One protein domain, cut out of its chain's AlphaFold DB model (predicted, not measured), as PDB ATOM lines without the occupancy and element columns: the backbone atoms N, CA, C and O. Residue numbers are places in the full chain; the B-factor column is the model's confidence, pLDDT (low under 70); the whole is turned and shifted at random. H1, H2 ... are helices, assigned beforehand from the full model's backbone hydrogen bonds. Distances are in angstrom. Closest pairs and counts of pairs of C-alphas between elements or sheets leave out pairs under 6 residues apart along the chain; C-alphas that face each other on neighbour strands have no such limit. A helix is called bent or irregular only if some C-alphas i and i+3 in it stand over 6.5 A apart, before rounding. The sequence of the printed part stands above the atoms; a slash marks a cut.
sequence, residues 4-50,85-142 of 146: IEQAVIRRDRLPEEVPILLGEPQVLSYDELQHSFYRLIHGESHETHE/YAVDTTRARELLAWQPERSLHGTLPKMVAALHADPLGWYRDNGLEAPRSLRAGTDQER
ATOM      1  N   ILE A   4      41.192  52.520  53.275       93.69
ATOM      2  CA  ILE A   4      41.437  53.954  53.078       93.69
ATOM      3  C   ILE A   4      40.180  54.735  53.455       93.69
ATOM      4  O   ILE A   4      40.254  55.728  54.177       93.69
ATOM      5  N   GLU A   5      39.010  54.250  53.042       94.69
ATOM      6  CA  GLU A   5      37.726  54.839  53.427       94.69
ATOM      7  C   GLU A   5      37.556  54.855  54.955       94.69
ATOM      8  O   GLU A   5      37.231  55.895  55.536       94.69
ATOM      9  N   GLN A   6      37.838  53.735  55.634       95.12
ATOM     10  CA  GLN A   6      37.752  53.671  57.097       95.12
ATOM     11  C   GLN A   6      38.720  54.638  57.792       95.12
ATOM     12  O   GLN A   6      38.352  55.207  58.827       95.12
ATOM     13  N   ALA A   7      39.914  54.844  57.230       94.94
ATOM     14  CA  ALA A   7      40.889  55.805  57.736       94.94
ATOM     15  C   ALA A   7      40.399  57.251  57.574       94.94
ATOM     16  O   ALA A   7      40.479  58.036  58.515       94.94
ATOM     17  N   VAL A   8      39.807  57.594  56.425       94.81
ATOM     18  CA  VAL A   8      39.234  58.928  56.181       94.81
ATOM     19  C   VAL A   8      38.060  59.222  57.116       94.81
ATOM     20  O   VAL A   8      37.938  60.350  57.602       94.81
ATOM     21  N   ILE A   9      37.206  58.227  57.380       95.00
ATOM     22  CA  ILE A   9      36.048  58.353  58.281       95.00
ATOM     23  C   ILE A   9      36.488  58.575  59.734       95.00
ATOM     24  O   ILE A   9      35.860  59.361  60.435       95.00
ATOM     25  N   ARG A  10      37.560  57.912  60.186       93.75
ATOM     26  CA  ARG A  10      38.053  57.963  61.580       93.75
ATOM     27  C   ARG A  10      39.247  58.893  61.785       93.75
ATOM     28  O   ARG A  10      39.904  58.815  62.818       93.75
ATOM     29  N   ARG A  11      39.552  59.752  60.812       94.44
ATOM     30  CA  ARG A  11      40.767  60.586  60.790       94.44
ATOM     31  C   ARG A  11      40.966  61.461  62.032       94.44
ATOM     32  O   ARG A  11      42.094  61.785  62.362       94.44
ATOM     33  N   ASP A  12      39.887  61.835  62.714       95.56
ATOM     34  CA  ASP A  12      39.894  62.612  63.959       95.56
ATOM     35  C   ASP A  12      40.367  61.810  65.185       95.56
ATOM     36  O   ASP A  12      40.719  62.392  66.207       95.56
ATOM     37  N   ARG A  13      40.369  60.477  65.089       93.00
ATOM     38  CA  ARG A  13      40.746  59.535  66.155       93.00
ATOM     39  C   ARG A  13      42.071  58.827  65.889       93.00
ATOM     40  O   ARG A  13      42.505  58.034  66.723       93.00
ATOM     41  N   LEU A  14      42.684  59.064  64.732       95.06
ATOM     42  CA  LEU A  14      43.978  58.492  64.383       95.06
ATOM     43  C   LEU A  14      45.114  59.397  64.884       95.06
ATOM     44  O   LEU A  14      44.955  60.618  64.904       95.06
ATOM     45  N   PRO A  15      46.266  58.824  65.277       94.38
ATOM     46  CA  PRO A  15      47.489  59.598  65.471       94.38
ATOM     47  C   PRO A  15      47.870  60.369  64.200       94.38
ATOM     48  O   PRO A  15      47.525  59.946  63.098       94.38
ATOM     49  N   GLU A  16      48.632  61.456  64.358       92.69
ATOM     50  CA  GLU A  16      49.149  62.262  63.237       92.69
ATOM     51  C   GLU A  16      49.910  61.403  62.215       92.69
ATOM     52  O   GLU A  16      49.738  61.566  61.009       92.69
ATOM     53  N   GLU A  17      50.673  60.421  62.708       94.94
ATOM     54  CA  GLU A  17      51.318  59.395  61.898       94.94
ATOM     55  C   GLU A  17      51.134  58.016  62.545       94.94
ATOM     56  O   GLU A  17      51.445  57.806  63.721       94.94
ATOM     57  N   VAL A  18      50.620  57.050  61.779       94.75
ATOM     58  CA  VAL A  18      50.471  55.665  62.233       94.75
ATOM     59  C   VAL A  18      50.677  54.678  61.078       94.75
ATOM     60  O   VAL A  18      49.930  54.714  60.100       94.75
ATOM     61  N   PRO A  19      51.642  53.743  61.173       94.25
ATOM     62  CA  PRO A  19      51.749  52.669  60.198       94.25
ATOM     63  C   PRO A  19      50.701  51.593  60.491       94.25
ATOM     64  O   PRO A  19      50.626  51.061  61.608       94.25
ATOM     65  N   ILE A  20      49.910  51.272  59.466       94.31
ATOM     66  CA  ILE A  20      48.861  50.251  59.487       94.31
ATOM     67  C   ILE A  20      49.160  49.245  58.377       94.31
ATOM     68  O   ILE A  20      49.240  49.610  57.206       94.31
ATOM     69  N   LEU A  21      49.326  47.977  58.751       92.94
ATOM     70  CA  LEU A  21      49.554  46.893  57.803       92.94
ATOM     71  C   LEU A  21      48.216  46.280  57.382       92.94
ATOM     72  O   LEU A  21      47.407  45.888  58.226       92.94
ATOM     73  N   LEU A  22      48.002  46.198  56.071       92.00
ATOM     74  CA  LEU A  22      46.826  45.592  55.457       92.00
ATOM     75  C   LEU A  22      47.256  44.301  54.767       92.00
ATOM     76  O   LEU A  22      48.127  44.316  53.901       92.00
ATOM     77  N   GLY A  23      46.658  43.182  55.159       88.62
ATOM     78  CA  GLY A  23      47.008  41.874  54.624       88.62
ATOM     79  C   GLY A  23      46.165  40.768  55.235       88.62
ATOM     80  O   GLY A  23      45.270  41.019  56.045       88.62
ATOM     81  N   GLU A  24      46.459  39.539  54.840       87.12
ATOM     82  CA  GLU A  24      45.860  38.353  55.440       87.12
ATOM     83  C   GLU A  24      46.650  37.963  56.696       87.12
ATOM     84  O   GLU A  24      47.877  37.870  56.634       87.12
ATOM     85  N   PRO A  25      45.990  37.750  57.851       78.62
ATOM     86  CA  PRO A  25      46.685  37.333  59.070       78.62
ATOM     87  C   PRO A  25      47.196  35.890  58.977       78.62
ATOM     88  O   PRO A  25      48.134  35.522  59.678       78.62
ATOM     89  N   GLN A  26      46.566  35.071  58.130       76.44
ATOM     90  CA  GLN A  26      46.968  33.697  57.872       76.44
ATOM     91  C   GLN A  26      47.778  33.653  56.580       76.44
ATOM     92  O   GLN A  26      47.302  34.078  55.530       76.44
ATOM     93  N   VAL A  27      49.005  33.148  56.676       73.25
ATOM     94  CA  VAL A  27      49.923  33.015  55.543       73.25
ATOM     95  C   VAL A  27      49.927  31.558  55.108       73.25
ATOM     96  O   VAL A  27      49.934  30.675  55.962       73.25
ATOM     97  N   LEU A  28      49.915  31.322  53.797       75.75
ATOM     98  CA  LEU A  28      50.230  30.013  53.236       75.75
ATOM     99  C   LEU A  28      51.728  29.951  52.968       75.75
ATOM    100  O   LEU A  28      52.283  30.845  52.320       75.75
ATOM    101  N   SER A  29      52.368  28.894  53.446       76.25
ATOM    102  CA  SER A  29      53.735  28.569  53.063       76.25
ATOM    103  C   SER A  29      53.823  28.267  51.564       76.25
ATOM    104  O   SER A  29      52.827  27.979  50.888       76.25
ATOM    105  N   TYR A  30      55.039  28.327  51.024       72.62
ATOM    106  CA  TYR A  30      55.268  27.970  49.627       72.62
ATOM    107  C   TYR A  30      54.884  26.511  49.346       72.62
ATOM    108  O   TYR A  30      54.265  26.230  48.321       72.62
ATOM    109  N   ASP A  31      55.178  25.610  50.285       71.81
ATOM    110  CA  ASP A  31      54.795  24.200  50.212       71.81
ATOM    111  C   ASP A  31      53.270  24.019  50.141       71.81
ATOM    112  O   ASP A  31      52.757  23.353  49.239       71.81
ATOM    113  N   GLU A  32      52.522  24.691  51.022       78.56
ATOM    114  CA  GLU A  32      51.056  24.639  51.015       78.56
ATOM    115  C   GLU A  32      50.468  25.205  49.719       78.56
ATOM    116  O   GLU A  32      49.495  24.655  49.193       78.56
ATOM    117  N   LEU A  33      51.046  26.285  49.182       83.19
ATOM    118  CA  LEU A  33      50.643  26.845  47.893       83.19
ATOM    119  C   LEU A  33      50.882  25.848  46.760       83.19
ATOM    120  O   LEU A  33      49.967  25.603  45.971       83.19
ATOM    121  N   GLN A  34      52.075  25.256  46.685       80.12
ATOM    122  CA  GLN A  34      52.426  24.287  45.649       80.12
ATOM    123  C   GLN A  34      51.510  23.065  45.687       80.12
ATOM    124  O   GLN A  34      50.905  22.728  44.667       80.12
ATOM    125  N   HIS A  35      51.334  22.458  46.861       79.56
ATOM    126  CA  HIS A  35      50.428  21.328  47.052       79.56
ATOM    127  C   HIS A  35      48.982  21.680  46.693       79.56
ATOM    128  O   HIS A  35      48.287  20.903  46.031       79.56
ATOM    129  N   SER A  36      48.520  22.867  47.095       84.19
ATOM    130  CA  SER A  36      47.164  23.327  46.797       84.19
ATOM    131  C   SER A  36      46.946  23.504  45.298       84.19
ATOM    132  O   SER A  36      45.968  22.981  44.767       84.19
ATOM    133  N   PHE A  37      47.857  24.188  44.600       84.62
ATOM    134  CA  PHE A  37      47.777  24.364  43.150       84.62
ATOM    135  C   PHE A  37      47.890  23.040  42.404       84.62
ATOM    136  O   PHE A  37      47.092  22.800  41.503       84.62
ATOM    137  N   TYR A  38      48.826  22.169  42.792       80.56
ATOM    138  CA  TYR A  38      48.997  20.863  42.163       80.56
ATOM    139  C   TYR A  38      47.685  20.078  42.181       80.56
ATOM    140  O   TYR A  38      47.187  19.681  41.125       80.56
ATOM    141  N   ARG A  39      47.088  19.938  43.372       81.81
ATOM    142  CA  ARG A  39      45.828  19.218  43.569       81.81
ATOM    143  C   ARG A  39      44.674  19.862  42.809       81.81
ATOM    144  O   ARG A  39      43.864  19.153  42.225       81.81
ATOM    145  N   LEU A  40      44.585  21.193  42.823       85.12
ATOM    146  CA  LEU A  40      43.514  21.909  42.130       85.12
ATOM    147  C   LEU A  40      43.617  21.776  40.603       85.12
ATOM    148  O   LEU A  40      42.582  21.658  39.959       85.12
ATOM    149  N   ILE A  41      44.829  21.797  40.039       83.06
ATOM    150  CA  ILE A  41      45.057  21.758  38.583       83.06
ATOM    151  C   ILE A  41      44.924  20.334  38.027       83.06
ATOM    152  O   ILE A  41      44.405  20.149  36.929       83.06
ATOM    153  N   HIS A  42      45.401  19.326  38.760       78.62
ATOM    154  CA  HIS A  42      45.472  17.949  38.257       78.62
ATOM    155  C   HIS A  42      44.349  17.051  38.789       78.62
ATOM    156  O   HIS A  42      44.162  15.951  38.284       78.62
ATOM    157  N   GLY A  43      43.592  17.491  39.802       64.88
ATOM    158  CA  GLY A  43      42.529  16.691  40.423       64.88
ATOM    159  C   GLY A  43      43.032  15.509  41.262       64.88
ATOM    160  O   GLY A  43      42.222  14.764  41.808       64.88
ATOM    161  N   GLU A  44      44.350  15.351  41.402       54.38
ATOM    162  CA  GLU A  44      45.004  14.265  42.133       54.38
ATOM    163  C   GLU A  44      45.717  14.805  43.381       54.38
ATOM    164  O   GLU A  44      46.443  15.800  43.329       54.38
ATOM    165  N   SER A  45      45.541  14.143  44.527       44.91
ATOM    166  CA  SER A  45      46.413  14.332  45.688       44.91
ATOM    167  C   SER A  45      47.614  13.398  45.551       44.91
ATOM    168  O   SER A  45      47.538  12.241  45.962       44.91
ATOM    169  N   HIS A  46      48.707  13.864  44.953       43.44
ATOM    170  CA  HIS A  46      49.984  13.160  45.063       43.44
ATOM    171  C   HIS A  46      50.697  13.589  46.351       43.44
ATOM    172  O   HIS A  46      50.680  14.768  46.706       43.44
ATOM    173  N   GLU A  47      51.333  12.643  47.046       38.56
ATOM    174  CA  GLU A  47      52.426  12.971  47.962       38.56
ATOM    175  C   GLU A  47      53.523  13.621  47.116       38.56
ATOM    176  O   GLU A  47      54.176  12.951  46.312       38.56
ATOM    177  N   THR A  48      53.706  14.935  47.236       41.56
ATOM    178  CA  THR A  48      54.905  15.570  46.692       41.56
ATOM    179  C   THR A  48      56.069  14.985  47.476       41.56
ATOM    180  O   THR A  48      56.222  15.246  48.667       41.56
ATOM    181  N   HIS A  49      56.872  14.134  46.844       41.16
ATOM    182  CA  HIS A  49      58.114  13.697  47.461       41.16
ATOM    183  C   HIS A  49      59.026  14.920  47.560       41.16
ATOM    184  O   HIS A  49      59.529  15.401  46.543       41.16
ATOM    185  N   GLU A  50      59.203  15.437  48.780       40.12
ATOM    186  CA  GLU A  50      60.196  16.464  49.072       40.12
ATOM    187  C   GLU A  50      61.540  16.001  48.511       40.12
ATOM    188  O   GLU A  50      62.127  15.019  48.970       40.12
ATOM    189  N   TYR A  85      56.333  35.078  57.163       61.22
ATOM    190  CA  TYR A  85      56.113  36.502  57.446       61.22
ATOM    191  C   TYR A  85      54.626  36.786  57.705       61.22
ATOM    192  O   TYR A  85      53.922  37.298  56.836       61.22
ATOM    193  N   ALA A  86      54.130  36.444  58.895       70.69
ATOM    194  CA  ALA A  86      52.775  36.821  59.298       70.69
ATOM    195  C   ALA A  86      52.640  38.350  59.385       70.69
ATOM    196  O   ALA A  86      53.404  39.019  60.084       70.69
ATOM    197  N   VAL A  87      51.660  38.911  58.672       81.19
ATOM    198  CA  VAL A  87      51.355  40.344  58.726       81.19
ATOM    199  C   VAL A  87      50.530  40.625  59.980       81.19
ATOM    200  O   VAL A  87      49.400  40.147  60.110       81.19
ATOM    201  N   ASP A  88      51.064  41.434  60.898       88.25
ATOM    202  CA  ASP A  88      50.301  41.885  62.064       88.25
ATOM    203  C   ASP A  88      49.256  42.936  61.659       88.25
ATOM    204  O   ASP A  88      49.539  44.121  61.486       88.25
ATOM    205  N   THR A  89      48.011  42.480  61.530       92.31
ATOM    206  CA  THR A  89      46.851  43.306  61.164       92.31
ATOM    207  C   THR A  89      46.120  43.900  62.370       92.31
ATOM    208  O   THR A  89      45.021  44.437  62.222       92.31
ATOM    209  N   THR A  90      46.694  43.833  63.575       93.31
ATOM    210  CA  THR A  90      46.032  44.284  64.812       93.31
ATOM    211  C   THR A  90      45.603  45.741  64.742       93.31
ATOM    212  O   THR A  90      44.441  46.049  64.996       93.31
ATOM    213  N   ARG A  91      46.473  46.626  64.249       94.62
ATOM    214  CA  ARG A  91      46.133  48.046  64.074       94.62
ATOM    215  C   ARG A  91      45.016  48.276  63.066       94.62
ATOM    216  O   ARG A  91      44.203  49.170  63.265       94.62
ATOM    217  N   ALA A  92      44.942  47.478  62.004       94.94
ATOM    218  CA  ALA A  92      43.865  47.604  61.028       94.94
ATOM    219  C   ALA A  92      42.509  47.232  61.654       94.94
ATOM    220  O   ALA A  92      41.518  47.936  61.451       94.94
ATOM    221  N   ARG A  93      42.475  46.193  62.499       94.00
ATOM    222  CA  ARG A  93      41.263  45.815  63.241       94.00
ATOM    223  C   ARG A  93      40.886  46.855  64.291       94.00
ATOM    224  O   ARG A  93      39.736  47.265  64.353       94.00
ATOM    225  N   GLU A  94      41.840  47.295  65.102       94.88
ATOM    226  CA  GLU A  94      41.565  48.166  66.249       94.88
ATOM    227  C   GLU A  94      41.277  49.614  65.844       94.88
ATOM    228  O   GLU A  94      40.336  50.221  66.351       94.88
ATOM    229  N   LEU A  95      42.056  50.170  64.910       95.25
ATOM    230  CA  LEU A  95      41.938  51.577  64.522       95.25
ATOM    231  C   LEU A  95      40.905  51.791  63.417       95.25
ATOM    232  O   LEU A  95      40.226  52.817  63.397       95.25
ATOM    233  N   LEU A  96      40.781  50.834  62.492       95.25
ATOM    234  CA  LEU A  96      39.941  50.985  61.301       95.25
ATOM    235  C   LEU A  96      38.703  50.084  61.308       95.25
ATOM    236  O   LEU A  96      37.861  50.237  60.425       95.25
ATOM    237  N   ALA A  97      38.564  49.170  62.278       93.88
ATOM    238  CA  ALA A  97      37.568  48.093  62.236       93.88
ATOM    239  C   ALA A  97      37.633  47.294  60.919       93.88
ATOM    240  O   ALA A  97      36.613  46.847  60.395       93.88
ATOM    241  N   TRP A  98      38.840  47.158  60.363       94.19
ATOM    242  CA  TRP A  98      39.073  46.536  59.068       94.19
ATOM    243  C   TRP A  98      39.656  45.131  59.217       94.19
ATOM    244  O   TRP A  98      40.533  44.886  60.046       94.19
ATOM    245  N   GLN A  99      39.199  44.225  58.358       92.38
ATOM    246  CA  GLN A  99      39.740  42.881  58.178       92.38
ATOM    247  C   GLN A  99      39.617  42.476  56.699       92.38
ATOM    248  O   GLN A  99      38.712  42.973  56.018       92.38
ATOM    249  N   PRO A 100      40.482  41.584  56.182       91.12
ATOM    250  CA  PRO A 100      40.369  41.112  54.807       91.12
ATOM    251  C   PRO A 100      39.057  40.340  54.604       91.12
ATOM    252  O   PRO A 100      38.711  39.453  55.380       91.12
ATOM    253  N   GLU A 101      38.324  40.671  53.541       89.88
ATOM    254  CA  GLU A 101      37.072  39.982  53.171       89.88
ATOM    255  C   GLU A 101      37.317  38.733  52.310       89.88
ATOM    256  O   GLU A 101      36.444  37.879  52.158       89.88
ATOM    257  N   ARG A 102      38.506  38.633  51.715       88.44
ATOM    258  CA  ARG A 102      38.933  37.518  50.871       88.44
ATOM    259  C   ARG A 102      40.229  36.950  51.422       88.44
ATOM    260  O   ARG A 102      41.034  37.699  51.966       88.44
ATOM    261  N   SER A 103      40.406  35.648  51.243       89.75
ATOM    262  CA  SER A 103      41.676  34.978  51.492       89.75
ATOM    263  C   SER A 103      42.245  34.396  50.209       89.75
ATOM    264  O   SER A 103      41.489  33.960  49.327       89.75
ATOM    265  N   LEU A 104      43.569  34.341  50.118       89.12
ATOM    266  CA  LEU A 104      44.282  33.682  49.039       89.12
ATOM    267  C   LEU A 104      43.848  32.221  48.967       89.12
ATOM    268  O   LEU A 104      43.373  31.794  47.918       89.12
ATOM    269  N   HIS A 105      43.876  31.505  50.098       88.25
ATOM    270  CA  HIS A 105      43.431  30.109  50.195       88.25
ATOM    271  C   HIS A 105      42.026  29.895  49.606       88.25
ATOM    272  O   HIS A 105      41.821  29.001  48.788       88.25
ATOM    273  N   GLY A 106      41.053  30.742  49.967       90.06
ATOM    274  CA  GLY A 106      39.684  30.659  49.441       90.06
ATOM    275  C   GLY A 106      39.541  31.095  47.976       90.06
ATOM    276  O   GLY A 106      38.521  30.822  47.341       90.06
ATOM    277  N   THR A 107      40.550  31.773  47.429       92.38
ATOM    278  CA  THR A 107      40.573  32.274  46.051       92.38
ATOM    279  C   THR A 107      41.289  31.315  45.097       92.38
ATOM    280  O   THR A 107      40.917  31.273  43.924       92.38
ATOM    281  N   LEU A 108      42.217  30.476  45.584       91.81
ATOM    282  CA  LEU A 108      42.937  29.485  44.769       91.81
ATOM    283  C   LEU A 108      42.007  28.631  43.885       91.81
ATOM    284  O   LEU A 108      42.255  28.566  42.678       91.81
ATOM    285  N   PRO A 109      40.897  28.046  44.390       92.00
ATOM    286  CA  PRO A 109      40.021  27.229  43.549       92.00
ATOM    287  C   PRO A 109      39.375  28.028  42.413       92.00
ATOM    288  O   PRO A 109      39.172  27.504  41.323       92.00
ATOM    289  N   LYS A 110      39.081  29.315  42.643       93.44
ATOM    290  CA  LYS A 110      38.492  30.198  41.625       93.44
ATOM    291  C   LYS A 110      39.504  30.537  40.534       93.44
ATOM    292  O   LYS A 110      39.141  30.553  39.363       93.44
ATOM    293  N   MET A 111      40.759  30.784  40.914       91.31
ATOM    294  CA  MET A 111      41.845  31.046  39.961       91.31
ATOM    295  C   MET A 111      42.062  29.847  39.039       91.31
ATOM    296  O   MET A 111      42.146  30.021  37.826       91.31
ATOM    297  N   VAL A 112      42.089  28.637  39.606       89.12
ATOM    298  CA  VAL A 112      42.282  27.399  38.840       89.12
ATOM    299  C   VAL A 112      41.064  27.069  37.973       89.12
ATOM    300  O   VAL A 112      41.226  26.704  36.813       89.12
ATOM    301  N   ALA A 113      39.843  27.281  38.470       89.25
ATOM    302  CA  ALA A 113      38.639  27.133  37.652       89.25
ATOM    303  C   ALA A 113      38.646  28.080  36.438       89.25
ATOM    304  O   ALA A 113      38.311  27.662  35.331       89.25
ATOM    305  N   ALA A 114      39.073  29.335  36.625       91.00
ATOM    306  CA  ALA A 114      39.222  30.288  35.528       91.00
ATOM    307  C   ALA A 114      40.312  29.858  34.530       91.00
ATOM    308  O   ALA A 114      40.101  29.969  33.325       91.00
ATOM    309  N   LEU A 115      41.439  29.319  35.018       89.44
ATOM    310  CA  LEU A 115      42.502  28.769  34.173       89.44
ATOM    311  C   LEU A 115      41.996  27.609  33.306       89.44
ATOM    312  O   LEU A 115      42.298  27.569  32.121       89.44
ATOM    313  N   HIS A 116      41.217  26.679  33.863       85.44
ATOM    314  CA  HIS A 116      40.663  25.566  33.085       85.44
ATOM    315  C   HIS A 116      39.587  25.998  32.083       85.44
ATOM    316  O   HIS A 116      39.442  25.354  31.047       85.44
ATOM    317  N   ALA A 117      38.830  27.057  32.383       89.75
ATOM    318  CA  ALA A 117      37.739  27.524  31.529       89.75
ATOM    319  C   ALA A 117      38.230  28.168  30.221       89.75
ATOM    320  O   ALA A 117      37.650  27.916  29.168       89.75
ATOM    321  N   ASP A 118      39.290  28.979  30.279       89.75
ATOM    322  CA  ASP A 118      39.945  29.560  29.100       89.75
ATOM    323  C   ASP A 118      41.451  29.692  29.361       89.75
ATOM    324  O   ASP A 118      41.908  30.753  29.788       89.75
ATOM    325  N   PRO A 119      42.248  28.635  29.124       87.00
ATOM    326  CA  PRO A 119      43.673  28.668  29.432       87.00
ATOM    327  C   PRO A 119      44.411  29.804  28.716       87.00
ATOM    328  O   PRO A 119      45.161  30.551  29.341       87.00
ATOM    329  N   LEU A 120      44.193  29.979  27.409       87.69
ATOM    330  CA  LEU A 120      44.899  30.999  26.627       87.69
ATOM    331  C   LEU A 120      44.479  32.416  27.019       87.69
ATOM    332  O   LEU A 120      45.344  33.284  27.169       87.69
ATOM    333  N   GLY A 121      43.177  32.648  27.198       89.94
ATOM    334  CA  GLY A 121      42.672  33.919  27.698       89.94
ATOM    335  C   GLY A 121      43.173  34.207  29.103       89.94
ATOM    336  O   GLY A 121      43.630  35.314  29.354       89.94
ATOM    337  N   TRP A 122      43.230  33.206  29.981       91.44
ATOM    338  CA  TRP A 122      43.757  33.360  31.332       91.44
ATOM    339  C   TRP A 122      45.220  33.818  31.331       91.44
ATOM    340  O   TRP A 122      45.552  34.777  32.026       91.44
ATOM    341  N   TYR A 123      46.094  33.207  30.520       87.00
ATOM    342  CA  TYR A 123      47.486  33.662  30.387       87.00
ATOM    343  C   TYR A 123      47.566  35.100  29.855       87.00
ATOM    344  O   TYR A 123      48.292  35.921  30.417       87.00
ATOM    345  N   ARG A 124      46.788  35.436  28.817       91.56
ATOM    346  CA  ARG A 124      46.736  36.791  28.244       91.56
ATOM    347  C   ARG A 124      46.266  37.828  29.266       91.56
ATOM    348  O   ARG A 124      46.910  38.861  29.422       91.56
ATOM    349  N   ASP A 125      45.165  37.552  29.951       93.31
ATOM    350  CA  ASP A 125      44.497  38.489  30.853       93.31
ATOM    351  C   ASP A 125      45.323  38.727  32.131       93.31
ATOM    352  O   ASP A 125      45.233  39.795  32.734       93.31
ATOM    353  N   ASN A 126      46.186  37.774  32.505       89.31
ATOM    354  CA  ASN A 126      47.147  37.912  33.605       89.31
ATOM    355  C   ASN A 126      48.544  38.385  33.148       89.31
ATOM    356  O   ASN A 126      49.459  38.455  33.967       89.31
ATOM    357  N   GLY A 127      48.733  38.712  31.862       90.06
ATOM    358  CA  GLY A 127      50.009  39.209  31.333       90.06
ATOM    359  C   GLY A 127      51.147  38.183  31.373       90.06
ATOM    360  O   GLY A 127      52.312  38.558  31.490       90.06
ATOM    361  N   LEU A 128      50.818  36.892  31.300       85.50
ATOM    362  CA  LEU A 128      51.761  35.781  31.372       85.50
ATOM    363  C   LEU A 128      51.999  35.160  29.990       85.50
ATOM    364  O   LEU A 128      51.104  35.043  29.151       85.50
ATOM    365  N   GLU A 129      53.223  34.694  29.758       82.31
ATOM    366  CA  GLU A 129      53.563  33.936  28.557       82.31
ATOM    367  C   GLU A 129      52.969  32.521  28.629       82.31
ATOM    368  O   GLU A 129      53.376  31.694  29.443       82.31
ATOM    369  N   ALA A 130      51.994  32.240  27.757       80.31
ATOM    370  CA  ALA A 130      51.422  30.905  27.619       80.31
ATOM    371  C   ALA A 130      52.476  29.861  27.177       80.31
ATOM    372  O   ALA A 130      53.308  30.161  26.309       80.31
ATOM    373  N   PRO A 131      52.412  28.615  27.687       80.12
ATOM    374  CA  PRO A 131      53.310  27.539  27.283       80.12
ATOM    375  C   PRO A 131      53.257  27.270  25.777       80.12
ATOM    376  O   PRO A 131      52.201  27.353  25.147       80.12
ATOM    377  N   ARG A 132      54.392  26.860  25.196       76.31
ATOM    378  CA  ARG A 132      54.482  26.535  23.760       76.31
ATOM    379  C   ARG A 132      53.467  25.477  23.323       76.31
ATOM    380  O   ARG A 132      52.898  25.616  22.249       76.31
ATOM    381  N   SER A 133      53.212  24.466  24.152       75.88
ATOM    382  CA  SER A 133      52.214  23.417  23.891       75.88
ATOM    383  C   SER A 133      50.799  23.976  23.729       75.88
ATOM    384  O   SER A 133      50.058  23.526  22.862       75.88
ATOM    385  N   LEU A 134      50.449  24.990  24.522       75.69
ATOM    386  CA  LEU A 134      49.140  25.633  24.487       75.69
ATOM    387  C   LEU A 134      48.987  26.563  23.270       75.69
ATOM    388  O   LEU A 134      47.900  26.683  22.719       75.69
ATOM    389  N   ARG A 135      50.084  27.188  22.821       72.69
ATOM    390  CA  ARG A 135      50.118  28.034  21.614       72.69
ATOM    391  C   ARG A 135      50.136  27.223  20.311       72.69
ATOM    392  O   ARG A 135      49.499  27.613  19.340       72.69
ATOM    393  N   ALA A 136      50.830  26.084  20.293       65.94
ATOM    394  CA  ALA A 136      50.935  25.230  19.107       65.94
ATOM    395  C   ALA A 136      49.589  24.598  18.699       65.94
ATOM    396  O   ALA A 136      49.339  24.416  17.510       65.94
ATOM    397  N   GLY A 137      48.702  24.311  19.662       59.09
ATOM    398  CA  GLY A 137      47.372  23.754  19.388       59.09
ATOM    399  C   GLY A 137      46.463  24.681  18.569       59.09
ATOM    400  O   GLY A 137      45.684  24.205  17.751       59.09
ATOM    401  N   THR A 138      46.609  26.003  18.716       54.09
ATOM    402  CA  THR A 138      45.798  26.992  17.981       54.09
ATOM    403  C   THR A 138      46.282  27.273  16.563       54.09
ATOM    404  O   THR A 138      45.490  27.712  15.730       54.09
ATOM    405  N   ASP A 139      47.560  27.021  16.270       50.34
ATOM    406  CA  ASP A 139      48.095  27.171  14.911       50.34
ATOM    407  C   ASP A 139      47.650  26.006  14.014       50.34
ATOM    408  O   ASP A 139      47.422  26.193  12.822       50.34
ATOM    409  N   GLN A 140      47.431  24.824  14.598       47.78
ATOM    410  CA  GLN A 140      46.979  23.637  13.872       47.78
ATOM    411  C   GLN A 140      45.483  23.688  13.500       47.78
ATOM    412  O   GLN A 140      45.089  23.140  12.476       47.78
ATOM    413  N   GLU A 141      44.652  24.402  14.267       49.03
ATOM    414  CA  GLU A 141      43.241  24.665  13.926       49.03
ATOM    415  C   GLU A 141      43.061  25.756  12.850       49.03
ATOM    416  O   GLU A 141      41.965  25.919  12.310       49.03
ATOM    417  N   ARG A 142      44.122  26.503  12.504       47.72
ATOM    418  CA  ARG A 142      44.093  27.602  11.521       47.72
ATOM    419  C   ARG A 142      44.584  27.228  10.119       47.72
ATOM    420  O   ARG A 142      44.673  28.118   9.274       47.72
TER     421      ARG A 142
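AT A GLANCE: This is residues 4 to 50 and 85 to 142 of the 146 residues of an uncharacterized protein of Gammaproteobacteria bacterium (UniProt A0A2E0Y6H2). This is an open string of short helices: H1 and H3 at one end, H2 and H4 side by side near the middle, then H5 and H6 leading to the other end. Residues 10 to 29 and 97 to 103, with no named element, bridge from the first end to H2 and H4. The printed part has 105 residues with six named helices, H1 to H6 in order, and no named strand: all helix. It is extended, with a radius of gyration of the C-alphas of 20.2 A, and flat, spanning 64 by 37 by 18 A.

HOW THE PARTS SIT: Start at H1, residues 4 to 9: it is close to but not clearly touching H3, residues 90 to 96, the closest C-alphas being Gln 6 and Leu 96, 5.4 A. Next, residues 36 to 41 of H2, residues 30 to 42, touch residues 108 to 112 of H4, residues 104 to 117, at a shallow tilt of 32 degrees, the same way; C-alphas Ile 41 and Val 112 are closest, 6.3 A. Residues 114 to 115 of H4 only just touch H5, residues 119 to 125, only at the corner, with 3 pairs of C-alphas within 8 A, closest Leu 115 and Trp 122, 5.5 A. H5 only just touches H6, residues 132 to 140, about perpendicular at 74 degrees, with 3 such pairs, closest Leu 120 and Leu 134, 7.2 A. H3 and H4 are apart. In H1, H2, H3 and H5 every O i to N i+4 pair is within hydrogen-bond range; H4 has 8 of 10, and H6 1 of 5, beside 3 of 6 O i to N i+3 pairs.

IN THESE COORDINATES: Find C-alpha 4 at (41.437, 53.954, 53.078), where H1 begins its 8.7 A. H2 runs 18.0 A, H3 9.7 A, H5 10.0 A. H4 runs 19.7 A and is irregular, but only just: C-alphas 106 and 109 are 6.8 A apart. H6 runs 12.7 A to C-alpha 140 at (46.979, 23.637, 13.872).

THE WHOLE: Look at Asp 12 and Gln 140, the farthest C-alphas, 63.9 A apart. Residues 51 to 84 are not printed; C-alphas 50 and 85 are 22.1 A apart across the cut. The link from H1 to H2 is long. Confidence is low, under 70, at residues 43 to 50, 85 and 136 to 142.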